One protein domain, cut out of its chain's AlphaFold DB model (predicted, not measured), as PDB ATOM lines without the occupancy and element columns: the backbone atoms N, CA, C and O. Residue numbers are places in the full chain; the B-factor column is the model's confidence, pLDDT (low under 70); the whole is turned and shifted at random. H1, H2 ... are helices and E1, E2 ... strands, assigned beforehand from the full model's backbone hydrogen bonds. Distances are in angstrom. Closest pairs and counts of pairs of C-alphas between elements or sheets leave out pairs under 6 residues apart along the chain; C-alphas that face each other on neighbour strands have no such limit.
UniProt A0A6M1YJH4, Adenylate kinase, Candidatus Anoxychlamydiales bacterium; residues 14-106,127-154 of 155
ATOM      1  N   LYS A  14     224.020 256.765 246.139       49.69
ATOM      2  CA  LYS A  14     223.406 257.356 247.330       49.69
ATOM      3  C   LYS A  14     223.155 258.831 247.048       49.69
ATOM      4  O   LYS A  14     224.076 259.642 247.113       49.69
ATOM      5  N   ILE A  15     221.916 259.169 246.725       53.16
ATOM      6  CA  ILE A  15     221.454 260.553 246.609       53.16
ATOM      7  C   ILE A  15     220.297 260.673 247.596       53.16
ATOM      8  O   ILE A  15     219.345 259.916 247.479       53.16
ATOM      9  N   ASN A  16     220.405 261.543 248.605       51.69
ATOM     10  CA  ASN A  16     219.305 261.895 249.518       51.69
ATOM     11  C   ASN A  16     218.445 260.710 250.019       51.69
ATOM     12  O   ASN A  16     217.259 260.641 249.734       51.69
ATOM     13  N   LYS A  17     219.028 259.763 250.770       54.16
ATOM     14  CA  LYS A  17     218.359 258.531 251.267       54.16
ATOM     15  C   LYS A  17     217.831 257.564 250.189       54.16
ATOM     16  O   LYS A  17     217.288 256.524 250.552       54.16
ATOM     17  N   PHE A  18     218.017 257.821 248.896       60.19
ATOM     18  CA  PHE A  18     217.611 256.898 247.837       60.19
ATOM     19  C   PHE A  18     218.725 255.925 247.462       60.19
ATOM     20  O   PHE A  18     219.900 256.296 247.385       60.19
ATOM     21  N   ILE A  19     218.337 254.678 247.189       60.84
ATOM     22  CA  ILE A  19     219.195 253.687 246.537       60.84
ATOM     23  C   ILE A  19     218.548 253.306 245.207       60.84
ATOM     24  O   ILE A  19     217.449 252.749 245.181       60.84
ATOM     25  N   ILE A  20     219.245 253.608 244.110       63.88
ATOM     26  CA  ILE A  20     218.802 253.301 242.748       63.88
ATOM     27  C   ILE A  20     219.376 251.952 242.326       63.88
ATOM     28  O   ILE A  20     220.596 251.791 242.270       63.88
ATOM     29  N   PHE A  21     218.510 251.007 241.968       63.09
ATOM     30  CA  PHE A  21     218.934 249.741 241.372       63.09
ATOM     31  C   PHE A  21     218.598 249.682 239.888       63.09
ATOM     32  O   PHE A  21     217.442 249.828 239.483       63.09
ATOM     33  N   ILE A  22     219.628 249.396 239.093       60.88
ATOM     34  CA  ILE A  22     219.519 249.005 237.690       60.88
ATOM     35  C   ILE A  22     219.758 247.498 237.669       60.88
ATOM     36  O   ILE A  22     220.842 247.023 237.994       60.88
ATOM     37  N   PHE A  23     218.707 246.722 237.408       57.00
ATOM     38  CA  PHE A  23     218.723 245.288 237.700       57.00
ATOM     39  C   PHE A  23     219.782 244.518 236.898       57.00
ATOM     40  O   PHE A  23     219.646 244.317 235.692       57.00
ATOM     41  N   HIS A  24     220.784 243.976 237.598       52.66
ATOM     42  CA  HIS A  24     221.683 242.953 237.071       52.66
ATOM     43  C   HIS A  24     221.445 241.603 237.771       52.66
ATOM     44  O   HIS A  24     221.237 241.537 238.984       52.66
ATOM     45  N   LYS A  25     221.503 240.489 237.020       51.41
ATOM     46  CA  LYS A  25     221.162 239.122 237.492       51.41
ATOM     47  C   LYS A  25     221.879 238.672 238.770       51.41
ATOM     48  O   LYS A  25     221.408 237.748 239.426       51.41
ATOM     49  N   LYS A  26     223.026 239.264 239.110       55.28
ATOM     50  CA  LYS A  26     223.780 238.924 240.325       55.28
ATOM     51  C   LYS A  26     223.305 239.681 241.571       55.28
ATOM     52  O   LYS A  26     223.538 239.200 242.675       55.28
ATOM     53  N   MET A  27     222.626 240.817 241.413       54.47
ATOM     54  CA  MET A  27     222.333 241.725 242.527       54.47
ATOM     55  C   MET A  27     221.200 241.248 243.435       54.47
ATOM     56  O   MET A  27     221.281 241.462 244.639       54.47
ATOM     57  N   TRP A  28     220.191 240.541 242.913       57.09
ATOM     58  CA  TRP A  28     219.047 240.081 243.723       57.09
ATOM     59  C   TRP A  28     219.419 239.046 244.795       57.09
ATOM     60  O   TRP A  28     218.647 238.808 245.717       57.09
ATOM     61  N   LYS A  29     220.602 238.428 244.673       61.81
ATOM     62  CA  LYS A  29     221.176 237.527 245.683       61.81
ATOM     63  C   LYS A  29     222.167 238.224 246.618       61.81
ATOM     64  O   LYS A  29     222.724 237.562 247.486       61.81
ATOM     65  N   SER A  30     222.457 239.508 246.405       63.78
ATOM     66  CA  SER A  30     223.438 240.220 247.223       63.78
ATOM     67  C   SER A  30     222.840 240.591 248.575       63.78
ATOM     68  O   SER A  30     221.705 241.055 248.669       63.78
ATOM     69  N   GLU A  31     223.624 240.401 249.628       63.44
ATOM     70  CA  GLU A  31     223.213 240.698 250.999       63.44
ATOM     71  C   GLU A  31     222.886 242.188 251.191       63.44
ATOM     72  O   GLU A  31     221.898 242.531 251.834       63.44
ATOM     73  N   VAL A  32     223.639 243.068 250.522       64.69
ATOM     74  CA  VAL A  32     223.408 244.521 250.506       64.69
ATOM     75  C   VAL A  32     222.040 244.870 249.917       64.69
ATOM     76  O   VAL A  32     221.345 245.734 250.446       64.69
ATOM     77  N   PHE A  33     221.627 244.188 248.844       66.12
ATOM     78  CA  PHE A  33     220.306 244.390 248.249       66.12
ATOM     79  C   PHE A  33     219.195 244.010 249.233       66.12
ATOM     80  O   PHE A  33     218.239 244.763 249.407       66.12
ATOM     81  N   SER A  34     219.333 242.867 249.908       67.81
ATOM     82  CA  SER A  34     218.371 242.426 250.921       67.81
ATOM     83  C   SER A  34     218.284 243.419 252.080       67.81
ATOM     84  O   SER A  34     217.186 243.807 252.460       67.81
ATOM     85  N   GLN A  35     219.416 243.892 252.604       68.00
ATOM     86  CA  GLN A  35     219.438 244.880 253.688       68.00
ATOM     87  C   GLN A  35     218.769 246.199 253.276       68.00
ATOM     88  O   GLN A  35     217.938 246.719 254.015       68.00
ATOM     89  N   ALA A  36     219.068 246.704 252.076       67.88
ATOM     90  CA  ALA A  36     218.441 247.911 251.540       67.88
ATOM     91  C   ALA A  36     216.923 247.756 251.341       67.88
ATOM     92  O   ALA A  36     216.184 248.719 251.500       67.88
ATOM     93  N   LEU A  37     216.450 246.552 251.006       70.19
ATOM     94  CA  LEU A  37     215.030 246.270 250.783       70.19
ATOM     95  C   LEU A  37     214.188 246.281 252.070       70.19
ATOM     96  O   LEU A  37     212.986 246.548 252.002       70.19
ATOM     97  N   PHE A  38     214.792 245.938 253.210       71.00
ATOM     98  CA  PHE A  38     214.115 245.828 254.510       71.00
ATOM     99  C   PHE A  38     214.445 246.973 255.475       71.00
ATOM    100  O   PHE A  38     213.974 246.956 256.608       71.00
ATOM    101  N   SER A  39     215.257 247.942 255.052       69.38
ATOM    102  CA  SER A  39     215.614 249.100 255.867       69.38
ATOM    103  C   SER A  39     214.629 250.248 255.657       69.38
ATOM    104  O   SER A  39     214.356 250.622 254.520       69.38
ATOM    105  N   ASP A  40     214.173 250.858 256.753       69.88
ATOM    106  CA  ASP A  40     213.397 252.108 256.737       69.88
ATOM    107  C   ASP A  40     214.289 253.355 256.571       69.88
ATOM    108  O   ASP A  40     213.807 254.479 256.435       69.88
ATOM    109  N   GLU A  41     215.614 253.181 256.594       68.75
ATOM    110  CA  GLU A  41     216.582 254.271 256.443       68.75
ATOM    111  C   GLU A  41     216.685 254.751 254.986       68.75
ATOM    112  O   GLU A  41     217.050 255.905 254.734       68.75
ATOM    113  N   TYR A  42     216.349 253.877 254.029       68.56
ATOM    114  CA  TYR A  42     216.517 254.126 252.603       68.56
ATOM    115  C   TYR A  42     215.218 253.953 251.825       68.56
ATOM    116  O   TYR A  42     214.538 252.935 251.910       68.56
ATOM    117  N   ASN A  43     214.940 254.918 250.954       70.38
ATOM    118  CA  ASN A  43     213.904 254.781 249.948       70.38
ATOM    119  C   ASN A  43     214.479 254.040 248.737       70.38
ATOM    120  O   ASN A  43     215.327 254.543 247.996       70.38
ATOM    121  N   LEU A  44     214.016 252.816 248.526       73.56
ATOM    122  CA  LEU A  44     214.417 252.012 247.379       73.56
ATOM    123  C   LEU A  44     213.738 252.532 246.106       73.56
ATOM    124  O   LEU A  44     212.515 252.620 246.090       73.56
ATOM    125  N   ILE A  45     214.496 252.828 245.044       77.62
ATOM    126  CA  ILE A  45     213.962 253.101 243.699       77.62
ATOM    127  C   ILE A  45     214.501 252.048 242.735       77.62
ATOM    128  O   ILE A  45     215.710 251.825 242.638       77.62
ATOM    129  N   ILE A  46     213.603 251.403 241.998       76.94
ATOM    130  CA  ILE A  46     213.955 250.360 241.036       76.94
ATOM    131  C   ILE A  46     213.578 250.826 239.634       76.94
ATOM    132  O   ILE A  46     212.411 251.109 239.373       76.94
ATOM    133  N   PHE A  47     214.554 250.839 238.725       80.38
ATOM    134  CA  PHE A  47     214.318 251.083 237.304       80.38
ATOM    135  C   PHE A  47     214.447 249.780 236.507       80.38
ATOM    136  O   PHE A  47     215.522 249.178 236.433       80.38
ATOM    137  N   PHE A  48     213.354 249.361 235.874       78.62
ATOM    138  CA  PHE A  48     213.342 248.318 234.855       78.62
ATOM    139  C   PHE A  48     213.559 248.953 233.486       78.62
ATOM    140  O   PHE A  48     212.783 249.800 233.062       78.62
ATOM    141  N   PHE A  49     214.626 248.556 232.798       81.00
ATOM    142  CA  PHE A  49     214.925 249.031 231.450       81.00
ATOM    143  C   PHE A  49     214.369 248.040 230.437       81.00
ATOM    144  O   PHE A  49     214.954 246.978 230.211       81.00
ATOM    145  N   ASP A  50     213.255 248.404 229.820       82.44
ATOM    146  CA  ASP A  50     212.608 247.601 228.798       82.44
ATOM    147  C   ASP A  50     213.330 247.821 227.469       82.44
ATOM    148  O   ASP A  50     213.368 248.922 226.922       82.44
ATOM    149  N   LEU A  51     213.982 246.768 226.979       84.56
ATOM    150  CA  LEU A  51     214.789 246.799 225.768       84.56
ATOM    151  C   LEU A  51     214.442 245.603 224.894       84.56
ATOM    152  O   LEU A  51     214.542 244.466 225.350       84.56
ATOM    153  N   SER A  52     214.131 245.841 223.623       86.25
ATOM    154  CA  SER A  52     213.928 244.742 222.679       86.25
ATOM    155  C   SER A  52     215.161 243.829 222.559       86.25
ATOM    156  O   SER A  52     216.295 244.302 222.424       86.25
ATOM    157  N   ASP A  53     214.952 242.508 222.502       85.56
ATOM    158  CA  ASP A  53     216.022 241.503 222.337       85.56
ATOM    159  C   ASP A  53     216.912 241.794 221.121       85.56
ATOM    160  O   ASP A  53     218.137 241.636 221.158       85.56
ATOM    161  N   LYS A  54     216.306 242.295 220.039       88.06
ATOM    162  CA  LYS A  54     217.012 242.719 218.827       88.06
ATOM    163  C   LYS A  54     217.985 243.862 219.116       88.06
ATOM    164  O   LYS A  54     219.139 243.818 218.679       88.06
ATOM    165  N   LYS A  55     217.548 244.892 219.847       85.25
ATOM    166  CA  LYS A  55     218.408 246.030 220.185       85.25
ATOM    167  C   LYS A  55     219.434 245.662 221.252       85.25
ATOM    168  O   LYS A  55     220.582 246.091 221.129       85.25
ATOM    169  N   ALA A  56     219.072 244.829 222.228       86.19
ATOM    170  CA  ALA A  56     219.994 244.269 223.213       86.19
ATOM    171  C   ALA A  56     221.128 243.495 222.527       86.19
ATOM    172  O   ALA A  56     222.301 243.808 222.727       86.19
ATOM    173  N   THR A  57     220.784 242.578 221.621       88.44
ATOM    174  CA  THR A  57     221.746 241.804 220.825       88.44
ATOM    175  C   THR A  57     222.671 242.722 220.035       88.44
ATOM    176  O   THR A  57     223.892 242.602 220.124       88.44
ATOM    177  N   LYS A  58     222.116 243.712 219.321       89.00
ATOM    178  CA  LYS A  58     222.921 244.676 218.558       89.00
ATOM    179  C   LYS A  58     223.857 245.494 219.455       89.00
ATOM    180  O   LYS A  58     224.984 245.772 219.047       89.00
ATOM    181  N   ARG A  59     223.420 245.884 220.658       89.19
ATOM    182  CA  ARG A  59     224.259 246.602 221.632       89.19
ATOM    183  C   ARG A  59     225.412 245.732 222.132       89.19
ATOM    184  O   ARG A  59     226.533 246.228 222.176       89.19
ATOM    185  N   ILE A  60     225.152 244.464 222.455       89.00
ATOM    186  CA  ILE A  60     226.174 243.538 222.957       89.00
ATOM    187  C   ILE A  60     227.198 243.215 221.861       89.00
ATOM    188  O   ILE A  60     228.388 243.379 222.090       89.00
ATOM    189  N   LEU A  61     226.757 242.861 220.649       91.25
ATOM    190  CA  LEU A  61     227.662 242.507 219.541       91.25
ATOM    191  C   LEU A  61     228.582 243.656 219.098       91.25
ATOM    192  O   LEU A  61     229.663 243.421 218.571       91.25
ATOM    193  N   ASN A  62     228.150 244.908 219.281       92.12
ATOM    194  CA  ASN A  62     228.932 246.090 218.904       92.12
ATOM    195  C   ASN A  62     229.689 246.709 220.083       92.12
ATOM    196  O   ASN A  62     230.224 247.813 219.953       92.12
ATOM    197  N   ARG A  63     229.706 246.042 221.239       92.62
ATOM    198  CA  ARG A  63     230.414 246.506 222.425       92.62
ATOM    199  C   ARG A  63     231.914 246.322 222.246       92.62
ATOM    200  O   ARG A  63     232.380 245.239 221.907       92.62
ATOM    201  N   VAL A  64     232.667 247.378 222.526       93.50
ATOM    202  CA  VAL A  64     234.125 247.312 222.644       93.50
ATOM    203  C   VAL A  64     234.566 247.999 223.918       93.50
ATOM    204  O   VAL A  64     233.901 248.909 224.408       93.50
ATOM    205  N   ILE A  65     235.667 247.529 224.480       93.81
ATOM    206  CA  ILE A  65     236.144 247.923 225.799       93.81
ATOM    207  C   ILE A  65     237.605 248.321 225.678       93.81
ATOM    208  O   ILE A  65     238.359 247.684 224.949       93.81
ATOM    209  N   CYS A  66     238.026 249.368 226.374       94.31
ATOM    210  CA  CYS A  66     239.440 249.704 226.468       94.31
ATOM    211  C   CYS A  66     240.199 248.659 227.297       94.31
ATOM    212  O   CYS A  66     239.800 248.371 228.423       94.31
ATOM    213  N   LYS A  67     241.332 248.161 226.781       93.50
ATOM    214  CA  LYS A  67     242.181 247.177 227.480       93.50
ATOM    215  C   LYS A  67     242.754 247.665 228.811       93.50
ATOM    216  O   LYS A  67     243.021 246.845 229.678       93.50
ATOM    217  N   ASN A  68     242.967 248.973 228.960       93.88
ATOM    218  CA  ASN A  68     243.598 249.544 230.151       93.88
ATOM    219  C   ASN A  68     242.560 250.055 231.160       93.88
ATOM    220  O   ASN A  68     242.499 249.603 232.297       93.88
ATOM    221  N   CYS A  69     241.704 250.994 230.745       92.62
ATOM    222  CA  CYS A  69     240.792 251.665 231.672       92.62
ATOM    223  C   CYS A  69     239.381 251.065 231.710       92.62
ATOM    224  O   CYS A  69     238.524 251.600 232.408       92.62
ATOM    225  N   ASN A  70     239.093 249.991 230.969       91.06
ATOM    226  CA  ASN A  70     237.760 249.380 230.882       91.06
ATOM    227  C   ASN A  70     236.638 250.353 230.481       91.06
ATOM    228  O   ASN A  70     235.477 250.113 230.787       91.06
ATOM    229  N   THR A  71     236.954 251.476 229.826       89.94
ATOM    230  CA  THR A  71     235.907 252.340 229.263       89.94
ATOM    231  C   THR A  71     235.195 251.570 228.157       89.94
ATOM    232  O   THR A  71     235.854 251.054 227.251       89.94
ATOM    233  N   ILE A  72     233.867 251.492 228.233       89.56
ATOM    234  CA  ILE A  72     233.043 250.843 227.217       89.56
ATOM    235  C   ILE A  72     232.585 251.839 226.161       89.56
ATOM    236  O   ILE A  72     232.115 252.937 226.452       89.56
ATOM    237  N   TYR A  73     232.662 251.379 224.921       91.44
ATOM    238  CA  TYR A  73     232.152 252.032 223.733       91.44
ATOM    239  C   TYR A  73     231.183 251.099 223.010       91.44
ATOM    240  O   TYR A  73     231.108 249.889 223.263       91.44
ATOM    241  N   ASN A  74     230.448 251.663 222.061       91.88
ATOM    242  CA  ASN A  74     229.653 250.888 221.128       91.88
ATOM    243  C   ASN A  74     229.913 251.388 219.713       91.88
ATOM    244  O   ASN A  74     229.603 252.537 219.419       91.88
ATOM    245  N   LYS A  75     230.391 250.515 218.825       91.12
ATOM    246  CA  LYS A  75     230.786 250.889 217.455       91.12
ATOM    247  C   LYS A  75     229.689 251.609 216.655       91.12
ATOM    248  O   LYS A  75     230.001 252.335 215.725       91.12
ATOM    249  N   VAL A  76     228.414 251.409 217.003       89.06
ATOM    250  CA  VAL A  76     227.262 251.999 216.301       89.06
ATOM    251  C   VAL A  76     226.697 253.211 217.037       89.06
ATOM    252  O   VAL A  76     226.384 254.218 216.413       89.06
ATOM    253  N   TYR A  77     226.500 253.106 218.351       84.38
ATOM    254  CA  TYR A  77     225.755 254.112 219.120       84.38
ATOM    255  C   TYR A  77     226.645 255.128 219.838       84.38
ATOM    256  O   TYR A  77     226.188 256.227 220.135       84.38
ATOM    257  N   TYR A  78     227.874 254.745 220.174       86.12
ATOM    258  CA  TYR A  78     228.825 255.583 220.901       86.12
ATOM    259  C   TYR A  78     230.252 255.147 220.544       86.12
ATOM    260  O   TYR A  78     230.919 254.490 221.355       86.12
ATOM    261  N   PRO A  79     230.672 255.382 219.286       90.88
ATOM    262  CA  PRO A  79     232.003 255.012 218.843       90.88
ATOM    263  C   PRO A  79     233.044 255.875 219.554       90.88
ATOM    264  O   PRO A  79     232.755 256.988 219.998       90.88
ATOM    265  N   SER A  80     234.262 255.355 219.649       92.62
ATOM    266  CA  SER A  80     235.404 256.179 220.028       92.62
ATOM    267  C   SER A  80     235.636 257.273 218.985       92.62
ATOM    268  O   SER A  80     235.406 257.072 217.789       92.62
ATOM    269  N   LYS A  81     236.136 258.425 219.432       93.06
ATOM    270  CA  LYS A  81     236.554 259.522 218.547       93.06
ATOM    271  C   LYS A  81     237.819 259.177 217.763       93.06
ATOM    272  O   LYS A  81     238.077 259.786 216.729       93.06
ATOM    273  N   PHE A  82     238.590 258.211 218.255       90.31
ATOM    274  CA  PHE A  82     239.838 257.726 217.669       90.31
ATOM    275  C   PHE A  82     239.717 256.274 217.179       90.31
ATOM    276  O   PHE A  82     240.706 255.542 217.174       90.31
ATOM    277  N   ASP A  83     238.500 255.872 216.795       86.00
ATOM    278  CA  ASP A  83     238.150 254.568 216.223       86.00
ATOM    279  C   ASP A  83     238.552 253.374 217.111       86.00
ATOM    280  O   ASP A  83     237.827 253.017 218.042       86.00
ATOM    281  N   GLU A  84     239.725 252.779 216.891       89.88
ATOM    282  CA  GLU A  84     240.207 251.619 217.654       89.88
ATOM    283  C   GLU A  84     240.913 251.976 218.971       89.88
ATOM    284  O   GLU A  84     241.380 251.083 219.685       89.88
ATOM    285  N   LYS A  85     240.986 253.263 219.326       94.44
ATOM    286  CA  LYS A  85     241.676 253.738 220.536       94.44
ATOM    287  C   LYS A  85     240.727 254.332 221.559       94.44
ATOM    288  O   LYS A  85     239.709 254.913 221.224       94.44
ATOM    289  N   CYS A  86     241.068 254.228 222.834       94.19
ATOM    290  CA  CYS A  86     240.298 254.835 223.909       94.19
ATOM    291  C   CYS A  86     240.448 256.362 223.924       94.19
ATOM    292  O   CYS A  86     241.561 256.879 223.958       94.19
ATOM    293  N   ASP A  87     239.330 257.080 224.018       94.62
ATOM    294  CA  ASP A  87     239.305 258.543 224.156       94.62
ATOM    295  C   ASP A  87     240.009 259.054 225.425       94.62
ATOM    296  O   ASP A  87     240.466 260.192 225.451       94.62
ATOM    297  N   ASN A  88     240.098 258.227 226.475       93.19
ATOM    298  CA  ASN A  88     240.623 258.637 227.782       93.19
ATOM    299  C   ASN A  88     242.110 258.319 227.971       93.19
ATOM    300  O   ASN A  88     242.817 259.081 228.622       93.19
ATOM    301  N   CYS A  89     242.579 257.174 227.468       94.44
ATOM    302  CA  CYS A  89     243.957 256.721 227.691       94.44
ATOM    303  C   CYS A  89     244.667 256.237 226.422       94.44
ATOM    304  O   CYS A  89     245.739 255.650 226.523       94.44
ATOM    305  N   SER A  90     244.052 256.415 225.248       94.81
ATOM    306  CA  SER A  90     244.603 256.098 223.919       94.81
ATOM    307  C   SER A  90     244.999 254.637 223.662       94.81
ATOM    308  O   SER A  90     245.487 254.323 222.580       94.81
ATOM    309  N   GLU A  91     244.750 253.741 224.617       96.69
ATOM    310  CA  GLU A  91     244.984 252.302 224.489       96.69
ATOM    311  C   GLU A  91     243.952 251.643 223.565       96.69
ATOM    312  O   GLU A  91     242.833 252.141 223.412       96.69
ATOM    313  N   ASN A  92     244.305 250.491 223.000       96.88
ATOM    314  CA  ASN A  92     243.451 249.751 222.082       96.88
ATOM    315  C   ASN A  92     242.128 249.295 222.717       96.88
ATOM    316  O   ASN A  92     242.051 248.892 223.888       96.88
ATOM    317  N   LEU A  93     241.086 249.309 221.892       96.19
ATOM    318  CA  LEU A  93     239.783 248.736 222.191       96.19
ATOM    319  C   LEU A  93     239.747 247.258 221.778       96.19
ATOM    320  O   LEU A  93     240.403 246.838 220.828       96.19
ATOM    321  N   PHE A  94     238.980 246.446 222.498       94.69
ATOM    322  CA  PHE A  94     238.778 245.034 222.183       94.69
ATOM    323  C   PHE A  94     237.328 244.610 222.418       94.69
ATOM    324  O   PHE A  94     236.629 245.167 223.266       94.69
ATOM    325  N   THR A  95     236.871 243.610 221.666       91.75
ATOM    326  CA  THR A  95     235.574 242.955 221.884       91.75
ATOM    327  C   THR A  95     235.740 241.840 222.908       91.75
ATOM    328  O   THR A  95     236.738 241.116 222.886       91.75
ATOM    329  N   ARG A  96     234.768 241.666 223.805       88.69
ATOM    330  CA  ARG A  96     234.820 240.566 224.770       88.69
ATOM    331  C   ARG A  96     234.560 239.224 224.087       88.69
ATOM    332  O   ARG A  96     233.747 239.125 223.175       88.69
ATOM    333  N   ILE A  97     235.194 238.170 224.595       87.88
ATOM    334  CA  ILE A  97     235.065 236.813 224.042       87.88
ATOM    335  C   ILE A  97     233.636 236.244 224.151       87.88
ATOM    336  O   ILE A  97     233.216 235.412 223.350       87.88
ATOM    337  N   ASP A  98     232.873 236.713 225.138       82.56
ATOM    338  CA  ASP A  98     231.506 236.290 225.426       82.56
ATOM    339  C   ASP A  98     230.432 237.103 224.680       82.56
ATOM    340  O   ASP A  98     229.243 236.824 224.842       82.56
ATOM    341  N   ASP A  99     230.823 238.078 223.856       84.94
ATOM    342  CA  ASP A  99     229.913 238.884 223.030       84.94
ATOM    343  C   ASP A  99     229.678 238.216 221.667       84.94
ATOM    344  O   ASP A  99     229.901 238.796 220.608       84.94
ATOM    345  N   ASN A 100     229.220 236.963 221.705       87.94
ATOM    346  CA  ASN A 100     228.865 236.168 220.530       87.94
ATOM    347  C   ASN A 100     227.388 235.747 220.560       87.94
ATOM    348  O   ASN A 100     226.731 235.772 221.602       87.94
ATOM    349  N   GLN A 101     226.854 235.371 219.397       88.31
ATOM    350  CA  GLN A 101     225.420 235.138 219.218       88.31
ATOM    351  C   GLN A 101     224.872 234.023 220.121       88.31
ATOM    352  O   GLN A 101     223.822 234.203 220.735       88.31
ATOM    353  N   GLU A 102     225.594 232.910 220.259       88.88
ATOM    354  CA  GLU A 102     225.177 231.779 221.095       88.88
ATOM    355  C   GLU A 102     225.072 232.175 222.574       88.88
ATOM    356  O   GLU A 102     224.059 231.917 223.235       88.88
ATOM    357  N   VAL A 103     226.089 232.870 223.091       87.00
ATOM    358  CA  VAL A 103     226.112 233.338 224.483       87.00
ATOM    359  C   VAL A 103     225.043 234.403 224.727       87.00
ATOM    360  O   VAL A 103     224.411 234.400 225.788       87.00
ATOM    361  N   ILE A 104     224.795 235.293 223.763       87.75
ATOM    362  CA  ILE A 104     223.747 236.317 223.864       87.75
ATOM    363  C   ILE A 104     222.365 235.675 223.959       87.75
ATOM    364  O   ILE A 104     221.611 236.023 224.868       87.75
ATOM    365  N   ILE A 105     222.048 234.717 223.083       87.62
ATOM    366  CA  ILE A 105     220.756 234.016 223.103       87.62
ATOM    367  C   ILE A 105     220.547 233.358 224.466       87.62
ATOM    368  O   ILE A 105     219.522 233.582 225.107       87.62
ATOM    369  N   LYS A 106     221.550 232.625 224.962       88.12
ATOM    370  CA  LYS A 106     221.476 232.000 226.288       88.12
ATOM    371  C   LYS A 106     221.221 233.032 227.391       88.12
ATOM    372  O   LYS A 106     220.366 232.827 228.250       88.12
ATOM    373  N   ASN A 127     207.918 252.117 244.560       77.56
ATOM    374  CA  ASN A 127     208.899 252.910 243.802       77.56
ATOM    375  C   ASN A 127     209.565 252.099 242.674       77.56
ATOM    376  O   ASN A 127     210.794 252.037 242.559       77.56
ATOM    377  N   VAL A 128     208.751 251.419 241.869       79.94
ATOM    378  CA  VAL A 128     209.214 250.642 240.714       79.94
ATOM    379  C   VAL A 128     208.775 251.320 239.425       79.94
ATOM    380  O   VAL A 128     207.585 251.515 239.196       79.94
ATOM    381  N   PHE A 129     209.737 251.637 238.561       83.50
ATOM    382  CA  PHE A 129     209.511 252.364 237.318       83.50
ATOM    383  C   PHE A 129     210.009 251.565 236.118       83.50
ATOM    384  O   PHE A 129     211.114 251.023 236.133       83.50
ATOM    385  N   HIS A 130     209.207 251.536 235.060       83.56
ATOM    386  CA  HIS A 130     209.583 250.980 233.765       83.56
ATOM    387  C   HIS A 130     210.058 252.099 232.839       83.56
ATOM    388  O   HIS A 130     209.402 253.132 232.705       83.56
ATOM    389  N   LEU A 131     211.213 251.898 232.216       85.00
ATOM    390  CA  LEU A 131     211.863 252.841 231.319       85.00
ATOM    391  C   LEU A 131     212.056 252.194 229.956       85.00
ATOM    392  O   LEU A 131     212.725 251.170 229.836       85.00
ATOM    393  N   ASP A 132     211.542 252.846 228.920       85.69
ATOM    394  CA  ASP A 132     211.784 252.458 227.535       85.69
ATOM    395  C   ASP A 132     213.257 252.706 227.156       85.69
ATOM    396  O   ASP A 132     213.694 253.825 226.865       85.69
ATOM    397  N   ALA A 133     214.043 251.632 227.154       84.88
ATOM    398  CA  ALA A 133     215.461 251.646 226.830       84.88
ATOM    399  C   ALA A 133     215.738 251.525 225.319       84.88
ATOM    400  O   ALA A 133     216.911 251.571 224.888       84.88
ATOM    401  N   ASP A 134     214.687 251.402 224.498       82.62
ATOM    402  CA  ASP A 134     214.746 251.556 223.048       82.62
ATOM    403  C   ASP A 134     214.876 253.039 222.635       82.62
ATOM    404  O   ASP A 134     215.225 253.328 221.484       82.62
ATOM    405  N   GLN A 135     214.783 253.986 223.567       84.25
ATOM    406  CA  GLN A 135     215.056 255.401 223.300       84.25
ATOM    407  C   GLN A 135     216.560 255.749 223.275       84.25
ATOM    408  O   GLN A 135     217.417 254.962 223.707       84.25
ATOM    409  N   PRO A 136     216.930 256.924 222.722       81.75
ATOM    410  CA  PRO A 136     218.262 257.495 222.890       81.75
ATOM    411  C   PRO A 136     218.591 257.744 224.365       81.75
ATOM    412  O   PRO A 136     217.724 258.122 225.152       81.75
ATOM    413  N   ARG A 137     219.871 257.589 224.717       78.94
ATOM    414  CA  ARG A 137     220.379 257.726 226.091       78.94
ATOM    415  C   ARG A 137     219.963 259.041 226.753       78.94
ATOM    416  O   ARG A 137     219.536 259.019 227.900       78.94
ATOM    417  N   ASP A 138     220.066 260.156 226.034       79.62
ATOM    418  CA  ASP A 138     219.801 261.480 226.604       79.62
ATOM    419  C   ASP A 138     218.332 261.646 227.005       79.62
ATOM    420  O   ASP A 138     218.040 262.227 228.046       79.62
ATOM    421  N   LYS A 139     217.403 261.052 226.240       83.81
ATOM    422  CA  LYS A 139     215.977 261.040 226.596       83.81
ATOM    423  C   LYS A 139     215.727 260.232 227.862       83.81
ATOM    424  O   LYS A 139     215.056 260.711 228.767       83.81
ATOM    425  N   ILE A 140     216.315 259.040 227.946       83.94
ATOM    426  CA  ILE A 140     216.196 258.176 229.128       83.94
ATOM    427  C   ILE A 140     216.753 258.890 230.365       83.94
ATOM    428  O   ILE A 140     216.165 258.817 231.438       83.94
ATOM    429  N   PHE A 141     217.861 259.619 230.217       80.62
ATOM    430  CA  PHE A 141     218.454 260.376 231.315       80.62
ATOM    431  C   PHE A 141     217.541 261.492 231.833       80.62
ATOM    432  O   PHE A 141     217.430 261.664 233.044       80.62
ATOM    433  N   ILE A 142     216.872 262.217 230.933       82.62
ATOM    434  CA  ILE A 142     215.883 263.235 231.309       82.62
ATOM    435  C   ILE A 142     214.737 262.586 232.091       82.62
ATOM    436  O   ILE A 142     214.443 263.027 233.195       82.62
ATOM    437  N   VAL A 143     214.179 261.480 231.585       85.69
ATOM    438  CA  VAL A 143     213.095 260.750 232.266       85.69
ATOM    439  C   VAL A 143     213.512 260.298 233.667       85.69
ATOM    440  O   VAL A 143     212.770 260.502 234.622       85.69
ATOM    441  N   ILE A 144     214.709 259.721 233.819       83.38
ATOM    442  CA  ILE A 144     215.229 259.313 235.134       83.38
ATOM    443  C   ILE A 144     215.330 260.519 236.069       83.38
ATOM    444  O   ILE A 144     214.922 260.428 237.224       83.38
ATOM    445  N   LYS A 145     215.861 261.647 235.586       81.44
ATOM    446  CA  LYS A 145     216.000 262.864 236.389       81.44
ATOM    447  C   LYS A 145     214.641 263.374 236.871       81.44
ATOM    448  O   LYS A 145     214.506 263.686 238.050       81.44
ATOM    449  N   ASP A 146     213.653 263.420 235.986       83.50
ATOM    450  CA  ASP A 146     212.309 263.898 236.314       83.50
ATOM    451  C   ASP A 146     211.619 262.974 237.330       83.50
ATOM    452  O   ASP A 146     211.002 263.454 238.282       83.50
ATOM    453  N   LEU A 147     211.787 261.653 237.192       82.69
ATOM    454  CA  LEU A 147     211.273 260.677 238.157       82.69
ATOM    455  C   LEU A 147     211.919 260.838 239.535       82.69
ATOM    456  O   LEU A 147     211.210 260.844 240.538       82.69
ATOM    457  N   LEU A 148     213.242 261.010 239.600       77.94
ATOM    458  CA  LEU A 148     213.942 261.220 240.871       77.94
ATOM    459  C   LEU A 148     213.474 262.500 241.575       77.94
ATOM    460  O   LEU A 148     213.216 262.465 242.775       77.94
ATOM    461  N   LEU A 149     213.286 263.591 240.827       76.94
ATOM    462  CA  LEU A 149     212.743 264.839 241.372       76.94
ATOM    463  C   LEU A 149     211.312 264.663 241.893       76.94
ATOM    464  O   LEU A 149     210.959 265.223 242.925       76.94
ATOM    465  N   HIS A 150     210.469 263.898 241.200       76.69
ATOM    466  CA  HIS A 150     209.102 263.654 241.660       76.69
ATOM    467  C   HIS A 150     209.072 262.852 242.967       76.69
ATOM    468  O   HIS A 150     208.341 263.204 243.894       76.69
ATOM    469  N   VAL A 151     209.902 261.810 243.062       73.38
ATOM    470  CA  VAL A 151     210.002 260.990 244.272       73.38
ATOM    471  C   VAL A 151     210.519 261.816 245.456       73.38
ATOM    472  O   VAL A 151     209.941 261.721 246.532       73.38
ATOM    473  N   GLU A 152     211.521 262.682 245.268       68.38
ATOM    474  CA  GLU A 152     212.003 263.594 246.325       68.38
ATOM    475  C   GLU A 152     210.918 264.535 246.874       68.38
ATOM    476  O   GLU A 152     210.992 264.912 248.035       68.38
ATOM    477  N   ASN A 153     209.910 264.905 246.075       63.00
ATOM    478  CA  ASN A 153     208.818 265.794 246.504       63.00
ATOM    479  C   ASN A 153     207.619 265.061 247.131       63.00
ATOM    480  O   ASN A 153     206.685 265.706 247.606       63.00
ATOM    481  N   THR A 154     207.596 263.728 247.065       62.09
ATOM    482  CA  THR A 154     206.478 262.900 247.557       62.09
ATOM    483  C   THR A 154     206.727 262.388 248.986       62.09
ATOM    484  O   THR A 154     205.798 261.905 249.633       62.09
TER     485      THR A 154
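What this domain is: This is residues 14 to 106 and 127 to 154 of the 155 residues of the protein "Adenylate kinase" of Candidatus Anoxychlamydiales bacterium (UniProt A0A6M1YJH4). Two lobes share one long, loose body: a small parallel sheet, E1 E2 E5, with the long helix H4 over one face and the short helix H1 slantwise over the other, and a second lobe made of the hairpin E3 and E4, looping residues 75 to 100 and the short helices H2 and H3. Residues 24 to 32, of which 31 and 32 belong to H1, stick out. The printed part has 121 residues with four named helices and five named strands, in the order E1 H1 E2 H2 E3 E4 H3 E5 H4, of mixed class, helices and strands. The whole is loose, with a radius of gyration of the C-alphas of 17.3 A, and elongated, spanning 47 by 29 by 29 A.

Where its parts are: Find C-alpha 43 at (213.904, 254.781, 249.948); from there E2, residues 43 to 50, runs 22.4 A to C-alpha 50 at (212.608, 247.601, 228.798). Beside it look for E1, residues 18 to 22, 13.0 A, and E5, residues 128 to 132, 13.5 A. H4, residues 137 to 152, runs 22.7 A and ends at C-alpha 152, (212.003, 263.594, 246.325). H1 is residues 31 to 38, 11.0 A, and H2 residues 53 to 61, 12.0 A. The shorter elements are E3, residues 63 to 66, 10.4 A, E4, residues 72 to 74, 7.0 A, and H3, residues 101 to 106, 8.7 A.

How they stand to each other: E2 is the inner strand, with E1 and E5 at the edges. E1 and E2 are parallel at 22 degrees; look for N 21 and O 45, 3.0 A apart. E2 and E5 are parallel at 28 degrees, with N 48 and O 129 2.8 A apart. H4 is on the sheet at a height of 9.2 A, along the strands, at 25 degrees to E2 on the local plane; its closest C-alphas to E5 are Ile 140 and Leu 131, 7.2 A. H1 is on the opposite face, at a height of 10.5 A, slantwise at 54 degrees to E2 on the local plane; Leu 37 and Leu 44 have their closest C-alphas, 6.7 A. E3 and E4 form a hairpin, antiparallel at 143 degrees, with N 73 and O 64 2.8 A apart, within hydrogen-bond range. H2 and H3 touch at a steep tilt of 53 degrees, opposite ways; the C-alphas of Thr 57 and Ile 104 are closest, 6.6 A. E3 and H4 are apart. In H1, H2, H3 and H4 every O i to N i+4 pair is within hydrogen-bond range.

The domain as a whole: The two farthest C-alphas, of Asp 40 and Asp 83, are 47.5 A apart. Residues 107 to 126 are not printed, and C-alphas 106 and 127 are 30.0 A apart across that cut. The link from E4 to H3, 26 residues, is long. The mean pLDDT of the printed part is 80.2, and residues 14 to 36, 39 to 42 and 152 to 154 are under 70.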